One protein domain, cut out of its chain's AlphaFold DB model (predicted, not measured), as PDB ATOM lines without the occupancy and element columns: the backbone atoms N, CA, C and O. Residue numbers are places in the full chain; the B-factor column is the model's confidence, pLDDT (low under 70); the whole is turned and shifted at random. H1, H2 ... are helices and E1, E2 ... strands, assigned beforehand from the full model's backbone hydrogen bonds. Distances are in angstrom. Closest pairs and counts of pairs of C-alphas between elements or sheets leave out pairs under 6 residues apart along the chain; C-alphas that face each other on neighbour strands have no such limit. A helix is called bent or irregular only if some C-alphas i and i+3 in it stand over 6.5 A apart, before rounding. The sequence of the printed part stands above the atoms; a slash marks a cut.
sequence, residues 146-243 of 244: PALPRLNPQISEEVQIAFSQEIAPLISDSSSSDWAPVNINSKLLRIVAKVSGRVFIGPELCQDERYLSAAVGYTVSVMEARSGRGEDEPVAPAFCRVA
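Overview. This is residues 146 to 243 of the 244 residues of an uncharacterized protein of Sordaria macrospora (strain ATCC MYA-333 / DSM 997 / K(L3346) / K-hell) (UniProt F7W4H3). Helix H3 runs through the middle, with H1 packed along one side of it and H4 meeting it on another side with H4's first part, then spreading away from it like one arm of a V. From the far end of H4 a long link folds back to the beginning of H3, where E2 pairs with E1 in a small two-stranded ribbon, and short H2 follows H1 toward that ribbon. The printed part has 98 residues with four named helices and two named strands, in the order H1, H2, E1, H3, H4, E2; the class is mostly helix, and the sheet, E1 - E2, is antiparallel. It is only just loose, close to compact, with a radius of gyration of the C-alphas of 15.6 A and spans of 41 by 41 by 24 A.

Arrangement. Begin with H1, residues 146 to 166, which has a kink of 46 degrees near residue 153 and is irregular, with C-alphas 146 and 149 lying 7.2 A apart. It touches H3, residues 184 to 200, at a steep tilt of 40 degrees, opposite ways; look at Ala 162 and Ile 191, whose C-alphas are the closest at 5.4 A. H2, residues 168 to 172, and H1 meet only through their link. E1, residues 180 to 183, and E2, residues 239 to 242, are antiparallel neighbours; find N 182 and O 240 at 2.9 A and N 240 and O 182 at 3.0 A, within hydrogen-bond range. H3 with residues 189 to 194 alone touches H4, residues 209 to 227, which does so with 212 to 216 alone. The closest C-alphas of these two helices are those of Ala 193 and Leu 212, 6.3 A apart, and the helices run opposite ways at a steep tilt of 63 degrees. H1 and H4 are apart. In H2, H3 and H4 every O i to N i+4 pair is within hydrogen-bond range; in H1, 14 of 17 are.

Along the chain. Find C-alpha 146 at (59.445, -1.478, -5.596); from there H1 runs 30.0 A to C-alpha 166. H2 covers 6.4 A and E1 9.9 A. At C-alpha 184, (33.403, -18.974, -9.296), H3 begins and runs 23.9 A. H4 spans 26.5 A, and E2 spans 9.4 A to C-alpha 242 at (29.017, -19.516, -1.084).

Size, cuts and confidence. The C-alphas of Pro 146 and Ser 176 are the two farthest apart, at 46.3 A. The printed part has no cut. The link from H4 to E2, 11 residues, is long. Residues 225 to 230, of which 225 to 227 belong to H4, stand free. The mean pLDDT of the printed part is 81.5, and you will find values under 70 at residues 171 to 180, 228 to 237 and 242 to 243 of this model.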
ATOM      1  N   PRO A 146      59.249  -2.483  -6.645       95.31
ATOM      2  CA  PRO A 146      59.445  -1.478  -5.596       95.31
ATOM      3  C   PRO A 146      58.181  -0.669  -5.271       95.31
ATOM      4  O   PRO A 146      58.066  -0.132  -4.172       95.31
ATOM      5  N   ALA A 147      57.225  -0.573  -6.203       93.00
ATOM      6  CA  ALA A 147      55.975   0.159  -6.004       93.00
ATOM      7  C   ALA A 147      54.910  -0.638  -5.230       93.00
ATOM      8  O   ALA A 147      53.943  -0.038  -4.757       93.00
ATOM      9  N   LEU A 148      55.077  -1.957  -5.056       93.00
ATOM     10  CA  LEU A 148      54.090  -2.823  -4.398       93.00
ATOM     11  C   LEU A 148      53.653  -2.338  -3.004       93.00
ATOM     12  O   LEU A 148      52.446  -2.301  -2.775       93.00
ATOM     13  N   PRO A 149      54.544  -1.896  -2.090       95.38
ATOM     14  CA  PRO A 149      54.117  -1.409  -0.776       95.38
ATOM     15  C   PRO A 149      53.157  -0.216  -0.856       95.38
ATOM     16  O   PRO A 149      52.241  -0.104  -0.047       95.38
ATOM     17  N   ARG A 150      53.338   0.654  -1.859       93.75
ATOM     18  CA  ARG A 150      52.468   1.809  -2.112       93.75
ATOM     19  C   ARG A 150      51.143   1.404  -2.760       93.75
ATOM     20  O   ARG A 150      50.123   2.012  -2.464       93.75
ATOM     21  N   LEU A 151      51.163   0.411  -3.650       92.38
ATOM     22  CA  LEU A 151      49.978  -0.062  -4.376       92.38
ATOM     23  C   LEU A 151      49.082  -0.965  -3.519       92.38
ATOM     24  O   LEU A 151      47.879  -1.019  -3.746       92.38
ATOM     25  N   ASN A 152      49.645  -1.661  -2.528       93.50
ATOM     26  CA  ASN A 152      48.932  -2.676  -1.755       93.50
ATOM     27  C   ASN A 152      47.630  -2.177  -1.089       93.50
ATOM     28  O   ASN A 152      46.628  -2.881  -1.192       93.50
ATOM     29  N   PRO A 153      47.569  -0.975  -0.474       94.50
ATOM     30  CA  PRO A 153      46.310  -0.449   0.062       94.50
ATOM     31  C   PRO A 153      45.239  -0.261  -1.019       94.50
ATOM     32  O   PRO A 153      44.091  -0.639  -0.812       94.50
ATOM     33  N   GLN A 154      45.629   0.252  -2.192       91.69
ATOM     34  CA  GLN A 154      44.717   0.471  -3.322       91.69
ATOM     35  C   GLN A 154      44.223  -0.856  -3.907       91.69
ATOM     36  O   GLN A 154      43.048  -0.993  -4.230       91.69
ATOM     37  N   ILE A 155      45.110  -1.849  -4.010       93.19
ATOM     38  CA  ILE A 155      44.760  -3.207  -4.438       93.19
ATOM     39  C   ILE A 155      43.778  -3.829  -3.442       93.19
ATOM     40  O   ILE A 155      42.779  -4.408  -3.853       93.19
ATOM     41  N   SER A 156      44.031  -3.696  -2.136       94.38
ATOM     42  CA  SER A 156      43.162  -4.271  -1.109       94.38
ATOM     43  C   SER A 156      41.765  -3.654  -1.113       94.38
ATOM     44  O   SER A 156      40.790  -4.386  -0.955       94.38
ATOM     45  N   GLU A 157      41.664  -2.336  -1.282       93.88
ATOM     46  CA  GLU A 157      40.387  -1.634  -1.420       93.88
ATOM     47  C   GLU A 157      39.643  -2.093  -2.682       93.88
ATOM     48  O   GLU A 157      38.479  -2.488  -2.609       93.88
ATOM     49  N   GLU A 158      40.327  -2.143  -3.828       93.31
ATOM     50  CA  GLU A 158      39.715  -2.570  -5.089       93.31
ATOM     51  C   GLU A 158      39.258  -4.035  -5.041       93.31
ATOM     52  O   GLU A 158      38.205  -4.365  -5.577       93.31
ATOM     53  N   VAL A 159      39.989  -4.919  -4.352       94.12
ATOM     54  CA  VAL A 159      39.567  -6.312  -4.134       94.12
ATOM     55  C   VAL A 159      38.254  -6.371  -3.352       94.12
ATOM     56  O   VAL A 159      37.366  -7.132  -3.731       94.12
ATOM     57  N   GLN A 160      38.095  -5.571  -2.292       93.12
ATOM     58  CA  GLN A 160      36.849  -5.530  -1.514       93.12
ATOM     59  C   GLN A 160      35.678  -5.015  -2.362       93.12
ATOM     60  O   GLN A 160      34.589  -5.597  -2.343       93.12
ATOM     61  N   ILE A 161      35.910  -3.973  -3.164       91.88
ATOM     62  CA  ILE A 161      34.906  -3.421  -4.081       91.88
ATOM     63  C   ILE A 161      34.530  -4.459  -5.146       91.88
ATOM     64  O   ILE A 161      33.356  -4.781  -5.311       91.88
ATOM     65  N   ALA A 162      35.508  -5.050  -5.831       92.25
ATOM     66  CA  ALA A 162      35.265  -6.037  -6.875       92.25
ATOM     67  C   ALA A 162      34.554  -7.286  -6.332       92.25
ATOM     68  O   ALA A 162      33.627  -7.788  -6.967       92.25
ATOM     69  N   PHE A 163      34.936  -7.762  -5.144       90.75
ATOM     70  CA  PHE A 163      34.282  -8.895  -4.490       90.75
ATOM     71  C   PHE A 163      32.831  -8.575  -4.123       90.75
ATOM     72  O   PHE A 163      31.930  -9.349  -4.444       90.75
ATOM     73  N   SER A 164      32.583  -7.417  -3.502       89.38
ATOM     74  CA  SER A 164      31.221  -7.001  -3.152       89.38
ATOM     75  C   SER A 164      30.335  -6.803  -4.383       89.38
ATOM     76  O   SER A 164      29.166  -7.147  -4.335       89.38
ATOM     77  N   GLN A 165      30.871  -6.340  -5.511       89.50
ATOM     78  CA  GLN A 165      30.101  -6.194  -6.749       89.50
ATOM     79  C   GLN A 165      29.827  -7.523  -7.465       89.50
ATOM     80  O   GLN A 165      28.769  -7.693  -8.061       89.50
ATOM     81  N   GLU A 166      30.782  -8.454  -7.465       88.19
ATOM     82  CA  GLU A 166      30.669  -9.685  -8.254       88.19
ATOM     83  C   GLU A 166      30.026 -10.845  -7.489       88.19
ATOM     84  O   GLU A 166      29.341 -11.665  -8.112       88.19
ATOM     85  N   ILE A 167      30.244 -10.913  -6.170       84.12
ATOM     86  CA  ILE A 167      29.845 -12.034  -5.307       84.12
ATOM     87  C   ILE A 167      28.656 -11.678  -4.410       84.12
ATOM     88  O   ILE A 167      27.740 -12.488  -4.304       84.12
ATOM     89  N   ALA A 168      28.611 -10.484  -3.801       77.25
ATOM     90  CA  ALA A 168      27.543 -10.153  -2.846       77.25
ATOM     91  C   ALA A 168      26.114 -10.168  -3.440       77.25
ATOM     92  O   ALA A 168      25.220 -10.647  -2.746       77.25
ATOM     93  N   PRO A 169      25.860  -9.764  -4.706       78.38
ATOM     94  CA  PRO A 169      24.525  -9.878  -5.298       78.38
ATOM     95  C   PRO A 169      24.024 -11.325  -5.378       78.38
ATOM     96  O   PRO A 169      22.835 -11.588  -5.234       78.38
ATOM     97  N   LEU A 170      24.943 -12.279  -5.556       73.38
ATOM     98  CA  LEU A 170      24.616 -13.707  -5.643       73.38
ATOM     99  C   LEU A 170      24.208 -14.291  -4.288       73.38
ATOM    100  O   LEU A 170      23.536 -15.314  -4.238       73.38
ATOM    101  N   ILE A 171      24.639 -13.640  -3.209       68.00
ATOM    102  CA  ILE A 171      24.315 -13.985  -1.829       68.00
ATOM    103  C   ILE A 171      22.983 -13.341  -1.415       68.00
ATOM    104  O   ILE A 171      22.194 -13.951  -0.699       68.00
ATOM    105  N   SER A 172      22.704 -12.110  -1.859       60.91
ATOM    106  CA  SER A 172      21.463 -11.407  -1.504       60.91
ATOM    107  C   SER A 172      20.227 -11.938  -2.234       60.91
ATOM    108  O   SER A 172      19.131 -11.858  -1.687       60.91
ATOM    109  N   ASP A 173      20.390 -12.486  -3.443       57.00
ATOM    110  CA  ASP A 173      19.290 -13.112  -4.195       57.00
ATOM    111  C   ASP A 173      18.897 -14.494  -3.640       57.00
ATOM    112  O   ASP A 173      17.769 -14.951  -3.850       57.00
ATOM    113  N   SER A 174      19.774 -15.161  -2.877       55.84
ATOM    114  CA  SER A 174      19.392 -16.341  -2.098       55.84
ATOM    115  C   SER A 174      18.655 -15.900  -0.834       55.84
ATOM    116  O   SER A 174      19.230 -15.757   0.239       55.84
ATOM    117  N   SER A 175      17.341 -15.708  -0.954       54.41
ATOM    118  CA  SER A 175      16.416 -15.479   0.172       54.41
ATOM    119  C   SER A 175      16.374 -16.642   1.187       54.41
ATOM    120  O   SER A 175      15.676 -16.548   2.201       54.41
ATOM    121  N   SER A 176      17.080 -17.744   0.932       55.78
ATOM    122  CA  SER A 176      17.239 -18.876   1.836       55.78
ATOM    123  C   SER A 176      18.603 -18.823   2.529       55.78
ATOM    124  O   SER A 176      19.609 -18.477   1.922       55.78
ATOM    125  N   SER A 177      18.663 -19.264   3.787       59.81
ATOM    126  CA  SER A 177      19.907 -19.535   4.537       59.81
ATOM    127  C   SER A 177      20.749 -20.684   3.928       59.81
ATOM    128  O   SER A 177      21.563 -21.298   4.621       59.81
ATOM    129  N   ASP A 178      20.533 -21.012   2.654       62.66
ATOM    130  CA  ASP A 178      21.070 -22.186   1.987       62.66
ATOM    131  C   ASP A 178      22.147 -21.806   0.976       62.66
ATOM    132  O   ASP A 178      22.061 -20.815   0.256       62.66
ATOM    133  N   TRP A 179      23.162 -22.658   0.904       68.94
ATOM    134  CA  TRP A 179      24.289 -22.532  -0.008       68.94
ATOM    135  C   TRP A 179      23.848 -22.480  -1.476       68.94
ATOM    136  O   TRP A 179      23.320 -23.465  -2.003       68.94
ATOM    137  N   ALA A 180      24.168 -21.386  -2.168       68.81
ATOM    138  CA  ALA A 180      23.931 -21.257  -3.602       68.81
ATOM    139  C   ALA A 180      25.147 -21.749  -4.418       68.81
ATOM    140  O   ALA A 180      26.292 -21.422  -4.080       68.81
ATOM    141  N   PRO A 181      24.946 -22.536  -5.495       74.31
ATOM    142  CA  PRO A 181      26.017 -22.884  -6.421       74.31
ATOM    143  C   PRO A 181      26.361 -21.682  -7.310       74.31
ATOM    144  O   PRO A 181      25.535 -21.215  -8.091       74.31
ATOM    145  N   VAL A 182      27.605 -21.209  -7.232       79.25
ATOM    146  CA  VAL A 182      28.112 -20.080  -8.026       79.25
ATOM    147  C   VAL A 182      29.238 -20.550  -8.936       79.25
ATOM    148  O   VAL A 182      30.166 -21.216  -8.478       79.25
ATOM    149  N   ASN A 183      29.190 -20.176 -10.220       82.06
ATOM    150  CA  ASN A 183      30.332 -20.333 -11.123       82.06
ATOM    151  C   ASN A 183      31.431 -19.348 -10.702       82.06
ATOM    152  O   ASN A 183      31.399 -18.168 -11.054       82.06
ATOM    153  N   ILE A 184      32.384 -19.830  -9.904       86.38
ATOM    154  CA  ILE A 184      33.403 -18.974  -9.296       86.38
ATOM    155  C   ILE A 184      34.456 -18.545 -10.316       86.38
ATOM    156  O   ILE A 184      34.998 -17.451 -10.203       86.38
ATOM    157  N   ASN A 185      34.709 -19.356 -11.350       86.31
ATOM    158  CA  ASN A 185      35.712 -19.051 -12.372       86.31
ATOM    159  C   ASN A 185      35.380 -17.757 -13.120       86.31
ATOM    160  O   ASN A 185      36.232 -16.877 -13.227       86.31
ATOM    161  N   SER A 186      34.138 -17.608 -13.596       86.00
ATOM    162  CA  SER A 186      33.737 -16.401 -14.331       86.00
ATOM    163  C   SER A 186      33.823 -15.147 -13.457       86.00
ATOM    164  O   SER A 186      34.238 -14.085 -13.921       86.00
ATOM    165  N   LYS A 187      33.493 -15.280 -12.170       89.81
ATOM    166  CA  LYS A 187      33.546 -14.190 -11.194       89.81
ATOM    167  C   LYS A 187      34.970 -13.810 -10.814       89.81
ATOM    168  O   LYS A 187      35.292 -12.625 -10.799       89.81
ATOM    169  N   LEU A 188      35.847 -14.785 -10.600       91.50
ATOM    170  CA  LEU A 188      37.261 -14.540 -10.323       91.50
ATOM    171  C   LEU A 188      37.963 -13.870 -11.503       91.50
ATOM    172  O   LEU A 188      38.715 -12.926 -11.281       91.50
ATOM    173  N   LEU A 189      37.683 -14.285 -12.744       91.81
ATOM    174  CA  LEU A 189      38.239 -13.625 -13.931       91.81
ATOM    175  C   LEU A 189      37.868 -12.137 -13.975       91.81
ATOM    176  O   LEU A 189      38.728 -11.296 -14.230       91.81
ATOM    177  N   ARG A 190      36.613 -11.797 -13.651       92.62
ATOM    178  CA  ARG A 190      36.157 -10.400 -13.573       92.62
ATOM    179  C   ARG A 190      36.812  -9.630 -12.428       92.62
ATOM    180  O   ARG A 190      37.249  -8.503 -12.641       92.62
ATOM    181  N   ILE A 191      36.935 -10.229 -11.242       93.31
ATOM    182  CA  ILE A 191      37.619  -9.606 -10.095       93.31
ATOM    183  C   ILE A 191      39.086  -9.316 -10.441       93.31
ATOM    184  O   ILE A 191      39.556  -8.199 -10.238       93.31
ATOM    185  N   VAL A 192      39.799 -10.288 -11.017       93.62
ATOM    186  CA  VAL A 192      41.200 -10.121 -11.430       93.62
ATOM    187  C   VAL A 192      41.332  -9.036 -12.500       93.62
ATOM    188  O   VAL A 192      42.255  -8.225 -12.412       93.62
ATOM    189  N   ALA A 193      40.408  -8.969 -13.465       93.75
ATOM    190  CA  ALA A 193      40.396  -7.923 -14.488       93.75
ATOM    191  C   ALA A 193      40.188  -6.519 -13.889       93.75
ATOM    192  O   ALA A 193      40.922  -5.600 -14.248       93.75
ATOM    193  N   LYS A 194      39.266  -6.356 -12.928       93.50
ATOM    194  CA  LYS A 194      39.046  -5.082 -12.212       93.50
ATOM    195  C   LYS A 194      40.285  -4.647 -11.431       93.50
ATOM    196  O   LYS A 194      40.772  -3.533 -11.607       93.50
ATOM    197  N   VAL A 195      40.840  -5.545 -10.615       93.94
ATOM    198  CA  VAL A 195      41.988  -5.246  -9.742       93.94
ATOM    199  C   VAL A 195      43.250  -4.958 -10.556       93.94
ATOM    200  O   VAL A 195      43.952  -3.983 -10.288       93.94
ATOM    201  N   SER A 196      43.522  -5.758 -11.590       92.75
ATOM    202  CA  SER A 196      44.659  -5.518 -12.489       92.75
ATOM    203  C   SER A 196      44.454  -4.233 -13.288       92.75
ATOM    204  O   SER A 196      45.377  -3.428 -13.420       92.75
ATOM    205  N   GLY A 197      43.228  -3.990 -13.759       92.44
ATOM    206  CA  GLY A 197      42.866  -2.763 -14.450       92.44
ATOM    207  C   GLY A 197      43.123  -1.524 -13.588       92.44
ATOM    208  O   GLY A 197      43.764  -0.575 -14.035       92.44
ATOM    209  N   ARG A 198      42.740  -1.553 -12.309       91.88
ATOM    210  CA  ARG A 198      42.959  -0.431 -11.386       91.88
ATOM    211  C   ARG A 198      44.428  -0.013 -11.297       91.88
ATOM    212  O   ARG A 198      44.711   1.178 -11.188       91.88
ATOM    213  N   VAL A 199      45.345  -0.977 -11.360       90.38
ATOM    214  CA  VAL A 199      46.793  -0.734 -11.298       90.38
ATOM    215  C   VAL A 199      47.356  -0.253 -12.640       90.38
ATOM    216  O   VAL A 199      48.193   0.645 -12.646       90.38
ATOM    217  N   PHE A 200      46.921  -0.832 -13.766       89.19
ATOM    218  CA  PHE A 200      47.559  -0.601 -15.072       89.19
ATOM    219  C   PHE A 200      46.887   0.459 -15.952       89.19
ATOM    220  O   PHE A 200      47.584   1.175 -16.667       89.19
ATOM    221  N   ILE A 201      45.560   0.572 -15.913       90.50
ATOM    222  CA  ILE A 201      44.772   1.512 -16.737       90.50
ATOM    223  C   ILE A 201      44.083   2.596 -15.900       90.50
ATOM    224  O   ILE A 201      43.592   3.578 -16.450       90.50
ATOM    225  N   GLY A 202      44.066   2.434 -14.574       89.75
ATOM    226  CA  GLY A 202      43.494   3.391 -13.635       89.75
ATOM    227  C   GLY A 202      42.019   3.137 -13.285       89.75
ATOM    228  O   GLY A 202      41.396   2.202 -13.791       89.75
ATOM    229  N   PRO A 203      41.459   3.964 -12.383       87.50
ATOM    230  CA  PRO A 203      40.137   3.759 -11.779       87.50
ATOM    231  C   PRO A 203      38.955   3.925 -12.737       87.50
ATOM    232  O   PRO A 203      37.905   3.334 -12.519       87.50
ATOM    233  N   GLU A 204      39.099   4.754 -13.769       86.38
ATOM    234  CA  GLU A 204      37.986   5.099 -14.660       86.38
ATOM    235  C   GLU A 204      37.628   3.935 -15.587       86.38
ATOM    236  O   GLU A 204      36.457   3.621 -15.786       86.38
ATOM    237  N   LEU A 205      38.646   3.264 -16.131       87.19
ATOM    238  CA  LEU A 205      38.460   2.228 -17.142       87.19
ATOM    239  C   LEU A 205      38.349   0.820 -16.532       87.19
ATOM    240  O   LEU A 205      37.759  -0.064 -17.147       87.19
ATOM    241  N   CYS A 206      38.838   0.601 -15.304       87.50
ATOM    242  CA  CYS A 206      38.768  -0.712 -14.651       87.50
ATOM    243  C   CYS A 206      37.338  -1.166 -14.312       87.50
ATOM    244  O   CYS A 206      37.120  -2.354 -14.088       87.50
ATOM    245  N   GLN A 207      36.373  -0.241 -14.299       86.50
ATOM    246  CA  GLN A 207      34.951  -0.519 -14.079       86.50
ATOM    247  C   GLN A 207      34.122  -0.510 -15.374       86.50
ATOM    248  O   GLN A 207      32.943  -0.858 -15.335       86.50
ATOM    249  N   ASP A 208      34.704  -0.136 -16.522       92.62
ATOM    250  CA  ASP A 208      33.988  -0.141 -17.801       92.62
ATOM    251  C   ASP A 208      33.718  -1.591 -18.239       92.62
ATOM    252  O   ASP A 208      34.638  -2.373 -18.489       92.62
ATOM    253  N   GLU A 209      32.443  -1.959 -18.374       92.25
ATOM    254  CA  GLU A 209      32.037  -3.302 -18.803       92.25
ATOM    255  C   GLU A 209      32.556  -3.674 -20.198       92.25
ATOM    256  O   GLU A 209      32.774  -4.854 -20.481       92.25
ATOM    257  N   ARG A 210      32.820  -2.700 -21.074       93.19
ATOM    258  CA  ARG A 210      33.447  -2.950 -22.381       93.19
ATOM    259  C   ARG A 210      34.902  -3.366 -22.216       93.19
ATOM    260  O   ARG A 210      35.351  -4.279 -22.901       93.19
ATOM    261  N   TYR A 211      35.623  -2.742 -21.286       91.75
ATOM    262  CA  TYR A 211      36.985  -3.154 -20.959       91.75
ATOM    263  C   TYR A 211      36.987  -4.538 -20.308       91.75
ATOM    264  O   TYR A 211      37.743  -5.408 -20.731       91.75
ATOM    265  N   LEU A 212      36.114  -4.772 -19.326       92.56
ATOM    266  CA  LEU A 212      36.054  -6.046 -18.606       92.56
ATOM    267  C   LEU A 212      35.675  -7.209 -19.525       92.56
ATOM    268  O   LEU A 212      36.324  -8.255 -19.484       92.56
ATOM    269  N   SER A 213      34.664  -7.027 -20.376       93.38
ATOM    270  CA  SER A 213      34.280  -8.042 -21.364       93.38
ATOM    271  C   SER A 213      35.390  -8.303 -22.380       93.38
ATOM    272  O   SER A 213      35.675  -9.465 -22.658       93.38
ATOM    273  N   ALA A 214      36.070  -7.263 -22.874       92.69
ATOM    274  CA  ALA A 214      37.193  -7.424 -23.791       92.69
ATOM    275  C   ALA A 214      38.392  -8.123 -23.129       92.69
ATOM    276  O   ALA A 214      38.941  -9.059 -23.699       92.69
ATOM    277  N   ALA A 215      38.780  -7.721 -21.916       91.75
ATOM    278  CA  ALA A 215      39.928  -8.274 -21.199       91.75
ATOM    279  C   ALA A 215      39.716  -9.747 -20.817       91.75
ATOM    280  O   ALA A 215      40.586 -10.591 -21.054       91.75
ATOM    281  N   VAL A 216      38.546 -10.073 -20.258       92.62
ATOM    282  CA  VAL A 216      38.196 -11.454 -19.899       92.62
ATOM    283  C   VAL A 216      37.986 -12.293 -21.157       92.62
ATOM    284  O   VAL A 216      38.562 -13.373 -21.256       92.62
ATOM    285  N   GLY A 217      37.218 -11.790 -22.127       91.94
ATOM    286  CA  GLY A 217      36.920 -12.491 -23.376       91.94
ATOM    287  C   GLY A 217      38.185 -12.833 -24.153       91.94
ATOM    288  O   GLY A 217      38.396 -13.993 -24.486       91.94
ATOM    289  N   TYR A 218      39.082 -11.862 -24.335       89.50
ATOM    290  CA  TYR A 218      40.371 -12.090 -24.986       89.50
ATOM    291  C   TYR A 218      41.194 -13.170 -24.274       89.50
ATOM    292  O   TYR A 218      41.714 -14.079 -24.919       89.50
ATOM    293  N   THR A 219      41.270 -13.114 -22.940       88.94
ATOM    294  CA  THR A 219      42.011 -14.107 -22.146       88.94
ATOM    295  C   THR A 219      41.443 -15.515 -22.330       88.94
ATOM    296  O   THR A 219      42.204 -16.461 -22.526       88.94
ATOM    297  N   VAL A 220      40.116 -15.661 -22.294       88.56
ATOM    298  CA  VAL A 220      39.440 -16.952 -22.493       88.56
ATOM    299  C   VAL A 220      39.691 -17.476 -23.907       88.56
ATOM    300  O   VAL A 220      40.185 -18.593 -24.045       88.56
ATOM    301  N   SER A 221      39.484 -16.650 -24.936       87.62
ATOM    302  CA  SER A 221      39.690 -17.044 -26.334       87.62
ATOM    303  C   SER A 221      41.129 -17.478 -26.622       87.62
ATOM    304  O   SER A 221      41.353 -18.462 -27.322       87.62
ATOM    305  N   VAL A 222      42.126 -16.791 -26.051       86.38
ATOM    306  CA  VAL A 222      43.538 -17.186 -26.187       86.38
ATOM    307  C   VAL A 222      43.802 -18.541 -25.527       86.38
ATOM    308  O   VAL A 222      44.499 -19.381 -26.100       86.38
ATOM    309  N   MET A 223      43.257 -18.779 -24.331       83.62
ATOM    310  CA  MET A 223      43.465 -20.039 -23.611       83.62
ATOM    311  C   MET A 223      42.757 -21.220 -24.286       83.62
ATOM    312  O   MET A 223      43.297 -22.330 -24.299       83.62
ATOM    313  N   GLU A 224      41.590 -20.989 -24.880       82.75
ATOM    314  CA  GLU A 224      40.871 -21.977 -25.688       82.75
ATOM    315  C   GLU A 224      41.652 -22.317 -26.960       82.75
ATOM    316  O   GLU A 224      41.972 -23.489 -27.181       82.75
ATOM    317  N   ALA A 225      42.085 -21.296 -27.711       82.69
ATOM    318  CA  ALA A 225      42.910 -21.463 -28.906       82.69
ATOM    319  C   ALA A 225      44.203 -22.237 -28.610       82.69
ATOM    320  O   ALA A 225      44.562 -23.164 -29.336       82.69
ATOM    321  N   ARG A 226      44.874 -21.914 -27.498       80.44
ATOM    322  CA  ARG A 226      46.054 -22.643 -27.023       80.44
ATOM    323  C   ARG A 226      45.754 -24.107 -26.698       80.44
ATOM    324  O   ARG A 226      46.570 -24.976 -26.980       80.44
ATOM    325  N   SER A 227      44.633 -24.387 -26.038       71.44
ATOM    326  CA  SER A 227      44.318 -25.748 -25.584       71.44
ATOM    327  C   SER A 227      43.916 -26.670 -26.738       71.44
ATOM    328  O   SER A 227      43.822 -27.881 -26.536       71.44
ATOM    329  N   GLY A 228      43.656 -26.115 -27.930       66.38
ATOM    330  CA  GLY A 228      43.146 -26.860 -29.078       66.38
ATOM    331  C   GLY A 228      41.783 -27.506 -28.813       66.38
ATOM    332  O   GLY A 228      41.409 -28.438 -29.522       66.38
ATOM    333  N   ARG A 229      41.067 -27.045 -27.776       54.34
ATOM    334  CA  ARG A 229      39.665 -27.393 -27.545       54.34
ATOM    335  C   ARG A 229      38.846 -26.551 -28.519       54.34
ATOM    336  O   ARG A 229      39.028 -25.338 -28.566       54.34
ATOM    337  N   GLY A 230      38.014 -27.194 -29.335       48.91
ATOM    338  CA  GLY A 230      37.022 -26.467 -30.129       48.91
ATOM    339  C   GLY A 230      36.038 -25.737 -29.212       48.91
ATOM    340  O   GLY A 230      35.936 -26.080 -28.033       48.91
ATOM    341  N   GLU A 231      35.290 -24.773 -29.755       44.88
ATOM    342  CA  GLU A 231      34.225 -24.045 -29.033       44.88
ATOM    343  C   GLU A 231      33.209 -24.987 -28.341       44.88
ATOM    344  O   GLU A 231      32.545 -24.596 -27.384       44.88
ATOM    345  N   ASP A 232      33.138 -26.250 -28.775       42.34
ATOM    346  CA  ASP A 232      32.228 -27.282 -28.274       42.34
ATOM    347  C   ASP A 232      32.665 -27.971 -26.960       42.34
ATOM    348  O   ASP A 232      31.872 -28.714 -26.377       42.34
ATOM    349  N   GLU A 233      33.891 -27.751 -26.458       48.94
ATOM    350  CA  GLU A 233      34.369 -28.336 -25.187       48.94
ATOM    351  C   GLU A 233      34.789 -27.247 -24.175       48.94
ATOM    352  O   GLU A 233      35.984 -27.054 -23.903       48.94
ATOM    353  N   PRO A 234      33.817 -26.505 -23.602       53.16
ATOM    354  CA  PRO A 234      34.097 -25.407 -22.688       53.16
ATOM    355  C   PRO A 234      34.789 -25.896 -21.413       53.16
ATOM    356  O   PRO A 234      34.527 -26.990 -20.904       53.16
ATOM    357  N   VAL A 235      35.654 -25.048 -20.849       56.41
ATOM    358  CA  VAL A 235      36.255 -25.289 -19.532       56.41
ATOM    359  C   VAL A 235      35.132 -25.523 -18.526       56.41
ATOM    360  O   VAL A 235      34.286 -24.649 -18.323       56.41
ATOM    361  N   ALA A 236      35.128 -26.701 -17.892       57.81
ATOM    362  CA  ALA A 236      34.097 -27.058 -16.930       57.81
ATOM    363  C   ALA A 236      33.972 -25.945 -15.869       57.81
ATOM    364  O   ALA A 236      34.975 -25.583 -15.237       57.81
ATOM    365  N   PRO A 237      32.773 -25.367 -15.675       62.25
ATOM    366  CA  PRO A 237      32.580 -24.333 -14.674       62.25
ATOM    367  C   PRO A 237      32.924 -24.902 -13.297       62.25
ATOM    368  O   PRO A 237      32.348 -25.898 -12.857       62.25
ATOM    369  N   ALA A 238      33.876 -24.273 -12.605       70.19
ATOM    370  CA  ALA A 238      34.116 -24.582 -11.208       70.19
ATOM    371  C   ALA A 238      32.979 -23.955 -10.408       70.19
ATOM    372  O   ALA A 238      32.848 -22.730 -10.335       70.19
ATOM    373  N   PHE A 239      32.141 -24.805  -9.831       74.81
ATOM    374  CA  PHE A 239      31.121 -24.359  -8.904       74.81
ATOM    375  C   PHE A 239      31.681 -24.371  -7.491       74.81
ATOM    376  O   PHE A 239      32.202 -25.383  -7.022       74.81
ATOM    377  N   CYS A 240      31.552 -23.239  -6.809       74.31
ATOM    378  CA  CYS A 240      31.746 -23.156  -5.373       74.31
ATOM    379  C   CYS A 240      30.393 -22.888  -4.716       74.31
ATOM    380  O   CYS A 240      29.518 -22.249  -5.304       74.31
ATOM    381  N   ARG A 241      30.221 -23.390  -3.497       70.31
ATOM    382  CA  ARG A 241      29.099 -23.017  -2.645       70.31
ATOM    383  C   ARG A 241      29.535 -21.811  -1.826       70.31
ATOM    384  O   ARG A 241      30.571 -21.876  -1.171       70.31
ATOM    385  N   VAL A 242      28.764 -20.730  -1.876       62.59
ATOM    386  CA  VAL A 242      29.017 -19.516  -1.084       62.59
ATOM    387  C   VAL A 242      27.868 -19.342  -0.092       62.59
ATOM    388  O   VAL A 242      26.710 -19.546  -0.456       62.59
ATOM    389  N   ALA A 243      28.206 -19.058   1.165       61.22
ATOM    390  CA  ALA A 243      27.260 -18.747   2.232       61.22
ATOM    391  C   ALA A 243      27.191 -17.222   2.439       61.22
ATOM    392  O   ALA A 243      28.154 -16.540   2.067       61.22
TER     393      ALA A 243